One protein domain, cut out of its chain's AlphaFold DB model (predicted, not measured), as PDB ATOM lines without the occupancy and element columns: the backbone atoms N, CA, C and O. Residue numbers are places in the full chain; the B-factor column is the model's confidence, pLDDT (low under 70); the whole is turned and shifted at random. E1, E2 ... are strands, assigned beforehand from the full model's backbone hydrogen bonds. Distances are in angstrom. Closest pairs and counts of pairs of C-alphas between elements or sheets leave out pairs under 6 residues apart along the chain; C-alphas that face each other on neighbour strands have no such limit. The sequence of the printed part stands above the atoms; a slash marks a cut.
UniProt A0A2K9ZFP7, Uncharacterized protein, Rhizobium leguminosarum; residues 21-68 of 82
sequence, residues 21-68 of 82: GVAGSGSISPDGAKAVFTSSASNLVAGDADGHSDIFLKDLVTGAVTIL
ATOM      1  N   GLY A  21      28.760 -13.058 -17.215       85.19
ATOM      2  CA  GLY A  21      28.428 -11.979 -16.287       85.19
ATOM      3  C   GLY A  21      27.959 -12.514 -14.934       85.19
ATOM      4  O   GLY A  21      27.475 -13.633 -14.818       85.19
ATOM      5  N   VAL A  22      28.115 -11.722 -13.875       79.19
ATOM      6  CA  VAL A  22      27.549 -12.056 -12.556       79.19
ATOM      7  C   VAL A  22      26.073 -11.662 -12.537       79.19
ATOM      8  O   VAL A  22      25.737 -10.562 -12.972       79.19
ATOM      9  N   ALA A  23      25.204 -12.512 -11.978       69.94
ATOM     10  CA  ALA A  23      23.746 -12.326 -11.962       69.94
ATOM     11  C   ALA A  23      23.230 -11.200 -11.025       69.94
ATOM     12  O   ALA A  23      22.097 -11.230 -10.558       69.94
ATOM     13  N   GLY A  24      24.038 -10.176 -10.739       68.81
ATOM     14  CA  GLY A  24      23.692  -9.094  -9.813       68.81
ATOM     15  C   GLY A  24      23.800  -9.483  -8.330       68.81
ATOM     16  O   GLY A  24      24.548 -10.391  -7.949       68.81
ATOM     17  N   SER A  25      23.100  -8.731  -7.474       63.50
ATOM     18  CA  SER A  25      23.082  -8.926  -6.015       63.50
ATOM     19  C   SER A  25      22.462 -10.277  -5.640       63.50
ATOM     20  O   SER A  25      21.375 -10.592  -6.110       63.50
ATOM     21  N   GLY A  26      23.114 -11.049  -4.762       63.84
ATOM     22  CA  GLY A  26      22.624 -12.376  -4.344       63.84
ATOM     23  C   GLY A  26      23.072 -13.537  -5.240       63.84
ATOM     24  O   GLY A  26      22.530 -14.633  -5.154       63.84
ATOM     25  N   SER A  27      24.087 -13.320  -6.076       81.44
ATOM     26  CA  SER A  27      24.666 -14.338  -6.961       81.44
ATOM     27  C   SER A  27      25.437 -15.451  -6.247       81.44
ATOM     28  O   SER A  27      25.892 -16.365  -6.919       81.44
ATOM     29  N   ILE A  28      25.605 -15.409  -4.922       86.88
ATOM     30  CA  ILE A  28      26.261 -16.462  -4.130       86.88
ATOM     31  C   ILE A  28      25.381 -16.765  -2.913       86.88
ATOM     32  O   ILE A  28      24.843 -15.837  -2.302       86.88
ATOM     33  N   SER A  29      25.230 -18.041  -2.558       86.31
ATOM     34  CA  SER A  29      24.508 -18.448  -1.347       86.31
ATOM     35  C   SER A  29      25.229 -18.015  -0.056       86.31
ATOM     36  O   SER A  29      26.458 -17.919  -0.052       86.31
ATOM     37  N   PRO A  30      24.515 -17.766   1.063       86.44
ATOM     38  CA  PRO A  30      25.107 -17.398   2.352       86.44
ATOM     39  C   PRO A  30      26.171 -18.374   2.854       86.44
ATOM     40  O   PRO A  30      27.136 -17.959   3.495       86.44
ATOM     41  N   ASP A  31      26.008 -19.662   2.549       88.75
ATOM     42  CA  ASP A  31      26.962 -20.722   2.884       88.75
ATOM     43  C   ASP A  31      28.173 -20.793   1.932       88.75
ATOM     44  O   ASP A  31      29.120 -21.537   2.191       88.75
ATOM     45  N   GLY A  32      28.171 -20.025   0.838       88.50
ATOM     46  CA  GLY A  32      29.223 -20.020  -0.176       88.50
ATOM     47  C   GLY A  32      29.314 -21.305  -1.004       88.50
ATOM     48  O   GLY A  32      30.316 -21.500  -1.690       88.50
ATOM     49  N   ALA A  33      28.312 -22.186  -0.952       91.38
ATOM     50  CA  ALA A  33      28.319 -23.460  -1.667       91.38
ATOM     51  C   ALA A  33      27.825 -23.349  -3.114       91.38
ATOM     52  O   ALA A  33      28.097 -24.237  -3.920       91.38
ATOM     53  N   LYS A  34      27.093 -22.287  -3.468       90.62
ATOM     54  CA  LYS A  34      26.475 -22.129  -4.788       90.62
ATOM     55  C   LYS A  34      26.633 -20.717  -5.320       90.62
ATOM     56  O   LYS A  34      26.608 -19.755  -4.554       90.62
ATOM     57  N   ALA A  35      26.741 -20.599  -6.640       89.75
ATOM     58  CA  ALA A  35      26.785 -19.318  -7.325       89.75
ATOM     59  C   ALA A  35      25.969 -19.316  -8.619       89.75
ATOM     60  O   ALA A  35      25.971 -20.296  -9.357       89.75
ATOM     61  N   VAL A  36      25.310 -18.196  -8.909       88.44
ATOM     62  CA  VAL A  36      24.540 -17.963 -10.130       88.44
ATOM     63  C   VAL A  36      25.231 -16.917 -10.994       88.44
ATOM     64  O   VAL A  36      25.643 -15.855 -10.519       88.44
ATOM     65  N   PHE A  37      25.354 -17.212 -12.280       88.12
ATOM     66  CA  PHE A  37      26.003 -16.350 -13.261       88.12
ATOM     67  C   PHE A  37      25.312 -16.484 -14.616       88.12
ATOM     68  O   PHE A  37      24.625 -17.469 -14.868       88.12
ATOM     69  N   THR A  38      25.487 -15.494 -15.483       88.94
ATOM     70  CA  THR A  38      25.031 -15.562 -16.869       88.94
ATOM     71  C   THR A  38      26.184 -15.925 -17.790       88.94
ATOM     72  O   THR A  38      27.330 -15.528 -17.541       88.94
ATOM     73  N   SER A  39      25.916 -16.676 -18.852       89.38
ATOM     74  CA  SER A  39      26.915 -16.955 -19.881       89.38
ATOM     75  C   SER A  39      26.282 -17.223 -21.238       89.38
ATOM     76  O   SER A  39      25.198 -17.775 -21.299       89.38
ATOM     77  N   SER A  40      26.974 -16.877 -22.320       89.38
ATOM     78  CA  SER A  40      26.615 -17.291 -23.684       89.38
ATOM     79  C   SER A  40      27.447 -18.484 -24.175       89.38
ATOM     80  O   SER A  40      27.738 -18.605 -25.367       89.38
ATOM     81  N   ALA A  41      27.986 -19.272 -23.243       91.00
ATOM     82  CA  ALA A  41      28.937 -20.339 -23.516       91.00
ATOM     83  C   ALA A  41      28.237 -21.687 -23.729       91.00
ATOM     84  O   ALA A  41      27.619 -22.215 -22.814       91.00
ATOM     85  N   SER A  42      28.462 -22.307 -24.887       89.94
ATOM     86  CA  SER A  42      27.853 -23.584 -25.295       89.94
ATOM     87  C   SER A  42      28.556 -24.838 -24.756       89.94
ATOM     88  O   SER A  42      28.236 -25.968 -25.122       89.94
ATOM     89  N   ASN A  43      29.595 -24.665 -23.939       90.56
ATOM     90  CA  ASN A  43      30.404 -25.763 -23.401       90.56
ATOM     91  C   ASN A  43      30.341 -25.874 -21.872       90.56
ATOM     92  O   ASN A  43      31.118 -26.631 -21.287       90.56
ATOM     93  N   LEU A  44      29.446 -25.128 -21.218       89.88
ATOM     94  CA  LEU A  44      29.255 -25.202 -19.767       89.88
ATOM     95  C   LEU A  44      28.366 -26.378 -19.353       89.88
ATOM     96  O   LEU A  44      28.612 -26.991 -18.314       89.88
ATOM     97  N   VAL A  45      27.369 -26.707 -20.178       89.69
ATOM     98  CA  VAL A  45      26.455 -27.841 -20.005       89.69
ATOM     99  C   VAL A  45      26.292 -28.548 -21.352       89.69
ATOM    100  O   VAL A  45      26.143 -27.913 -22.390       89.69
ATOM    101  N   ALA A  46      26.324 -29.882 -21.360       84.88
ATOM    102  CA  ALA A  46      26.121 -30.640 -22.590       84.88
ATOM    103  C   ALA A  46      24.688 -30.456 -23.123       84.88
ATOM    104  O   ALA A  46      23.723 -30.678 -22.395       84.88
ATOM    105  N   GLY A  47      24.558 -30.116 -24.408       78.56
ATOM    106  CA  GLY A  47      23.263 -29.902 -25.065       78.56
ATOM    107  C   GLY A  47      22.794 -28.446 -25.090       78.56
ATOM    108  O   GLY A  47      21.795 -28.166 -25.747       78.56
ATOM    109  N   ASP A  48      23.532 -27.542 -24.448       77.69
ATOM    110  CA  ASP A  48      23.350 -26.100 -24.561       77.69
ATOM    111  C   ASP A  48      24.155 -25.563 -25.759       77.69
ATOM    112  O   ASP A  48      25.385 -25.554 -25.753       77.69
ATOM    113  N   ALA A  49      23.473 -25.224 -26.852       72.50
ATOM    114  CA  ALA A  49      24.113 -24.846 -28.116       72.50
ATOM    115  C   ALA A  49      23.328 -23.790 -28.906       72.50
ATOM    116  O   ALA A  49      23.548 -23.635 -30.110       72.50
ATOM    117  N   ASP A  50      22.391 -23.089 -28.268       73.56
ATOM    118  CA  ASP A  50      21.532 -22.125 -28.960       73.56
ATOM    119  C   ASP A  50      22.206 -20.753 -29.165       73.56
ATOM    120  O   ASP A  50      21.755 -19.967 -30.002       73.56
ATOM    121  N   GLY A  51      23.322 -20.499 -28.471       70.25
ATOM    122  CA  GLY A  51      24.120 -19.278 -28.585       70.25
ATOM    123  C   GLY A  51      23.496 -18.053 -27.914       70.25
ATOM    124  O   GLY A  51      23.980 -16.939 -28.142       70.25
ATOM    125  N   HIS A  52      22.441 -18.233 -27.120       80.44
ATOM    126  CA  HIS A  52      21.850 -17.180 -26.304       80.44
ATOM    127  C   HIS A  52      22.600 -17.059 -24.975       80.44
ATOM    128  O   HIS A  52      23.507 -17.828 -24.676       80.44
ATOM    129  N   SER A  53      22.312 -15.992 -24.227       84.81
ATOM    130  CA  SER A  53      22.827 -15.869 -22.868       84.81
ATOM    131  C   SER A  53      21.874 -16.583 -21.922       84.81
ATOM    132  O   SER A  53      20.709 -16.212 -21.827       84.81
ATOM    133  N   ASP A  54      22.415 -17.516 -21.157       85.75
ATOM    134  CA  ASP A  54      21.691 -18.346 -20.209       85.75
ATOM    135  C   ASP A  54      22.078 -18.038 -18.773       85.75
ATOM    136  O   ASP A  54      23.130 -17.451 -18.500       85.75
ATOM    137  N   ILE A  55      21.220 -18.442 -17.837       86.94
ATOM    138  CA  ILE A  55      21.498 -18.368 -16.406       86.94
ATOM    139  C   ILE A  55      21.966 -19.739 -15.936       86.94
ATOM    140  O   ILE A  55      21.252 -20.728 -16.066       86.94
ATOM    141  N   PHE A  56      23.139 -19.792 -15.318       88.44
ATOM    142  CA  PHE A  56      23.747 -21.011 -14.802       88.44
ATOM    143  C   PHE A  56      23.870 -20.973 -13.285       88.44
ATOM    144  O   PHE A  56      24.191 -19.943 -12.693       88.44
ATOM    145  N   LEU A  57      23.700 -22.138 -12.668       89.88
ATOM    146  CA  LEU A  57      24.044 -22.423 -11.282       89.88
ATOM    147  C   LEU A  57      25.321 -23.263 -11.242       89.88
ATOM    148  O   LEU A  57      25.352 -24.365 -11.787       89.88
ATOM    149  N   LYS A  58      26.352 -22.762 -10.561       91.44
ATOM    150  CA  LYS A  58      27.574 -23.491 -10.210       91.44
ATOM    151  C   LYS A  58      27.464 -23.976  -8.770       91.44
ATOM    152  O   LYS A  58      27.292 -23.170  -7.856       91.44
ATOM    153  N   ASP A  59      27.620 -25.273  -8.561       93.00
ATOM    154  CA  ASP A  59      27.922 -25.826  -7.246       93.00
ATOM    155  C   ASP A  59      29.431 -25.679  -6.998       93.00
ATOM    156  O   ASP A  59      30.259 -26.219  -7.734       93.00
ATOM    157  N   LEU A  60      29.805 -24.887  -5.998       91.06
ATOM    158  CA  LEU A  60      31.193 -24.534  -5.687       91.06
ATOM    159  C   LEU A  60      31.919 -25.630  -4.893       91.06
ATOM    160  O   LEU A  60      33.137 -25.563  -4.742       91.06
ATOM    161  N   VAL A  61      31.194 -26.642  -4.409       90.94
ATOM    162  CA  VAL A  61      31.761 -27.797  -3.698       90.94
ATOM    163  C   VAL A  61      32.168 -28.885  -4.690       90.94
ATOM    164  O   VAL A  61      33.241 -29.471  -4.571       90.94
ATOM    165  N   THR A  62      31.312 -29.150  -5.676       91.50
ATOM    166  CA  THR A  62      31.467 -30.239  -6.652       91.50
ATOM    167  C   THR A  62      31.948 -29.769  -8.021       91.50
ATOM    168  O   THR A  62      32.445 -30.577  -8.798       91.50
ATOM    169  N   GLY A  63      31.797 -28.482  -8.340       91.38
ATOM    170  CA  GLY A  63      32.070 -27.921  -9.661       91.38
ATOM    171  C   GLY A  63      30.935 -28.110 -10.672       91.38
ATOM    172  O   GLY A  63      31.050 -27.603 -11.789       91.38
ATOM    173  N   ALA A  64      29.845 -28.794 -10.310       92.75
ATOM    174  CA  ALA A  64      28.732 -29.061 -11.216       92.75
ATOM    175  C   ALA A  64      28.071 -27.767 -11.718       92.75
ATOM    176  O   ALA A  64      27.956 -26.788 -10.977       92.75
ATOM    177  N   VAL A  65      27.623 -27.779 -12.974       92.44
ATOM    178  CA  VAL A  65      26.921 -26.659 -13.614       92.44
ATOM    179  C   VAL A  65      25.540 -27.113 -14.053       92.44
ATOM    180  O   VAL A  65      25.380 -28.204 -14.595       92.44
ATOM    181  N   THR A  66      24.529 -26.287 -13.812       90.31
ATOM    182  CA  THR A  66      23.156 -26.518 -14.267       90.31
ATOM    183  C   THR A  66      22.621 -25.259 -14.926       90.31
ATOM    184  O   THR A  66      22.776 -24.171 -14.376       90.31
ATOM    185  N   ILE A  67      21.991 -25.407 -16.087       88.00
ATOM    186  CA  ILE A  67      21.256 -24.328 -16.749       88.00
ATOM    187  C   ILE A  67      19.904 -24.122 -16.046       88.00
ATOM    188  O   ILE A  67      19.210 -25.087 -15.726       88.00
ATOM    189  N   LEU A  68      19.569 -22.871 -15.735       84.62
ATOM    190  CA  LEU A  68      18.335 -22.460 -15.058       84.62
ATOM    191  C   LEU A  68      17.371 -21.691 -15.978       84.62
ATOM    192  O   LEU A  68      16.199 -21.562 -15.626       84.62
TER     193      LEU A  68
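Overview. This is residues 21 to 68 of the 82 residues of an uncharacterized protein of Rhizobium leguminosarum (UniProt A0A2K9ZFP7). With little regular structure, this is a small three-stranded sheet, a meander in which each strand is the antiparallel neighbour of the one before, with a wide loop, residues 40 to 53, joining E1 and E2. The 48 printed residues have no named helix; E1, E2 and E3 stand in chain order across the antiparallel sheet. The class is all strand, with only 15 residues in named elements. The whole is compact, radius of gyration of the C-alphas 10.8 A, spanning 32 by 23 by 13 A.

Arrangement. Residues 21 to 22 pair antiparallel with residues 37 to 38 of E1, residues 34 to 39. E1 forms a hairpin with E2, residues 54 to 59, at 153 degrees; N 37 and O 56 are 3.0 A apart. E2 forms a hairpin with E3, residues 65 to 67, at 150 degrees; N 57 and O 66 are 2.8 A apart.

Along the chain. E1 starts at C-alpha 34 (26.475, -22.129, -4.788) and measures 16.0 A, E2 16.2 A. E3, 6.9 A, ends at C-alpha 67 (21.256, -24.328, -16.749).

Size, cuts and confidence. The C-alphas farthest apart, of Asp 31 and Asp 50, are 32.3 A apart. The printed part has no cut. The E1 to E2 link is long, the E2 to E3 link tight. Residues 23 to 26 have pLDDT under 70.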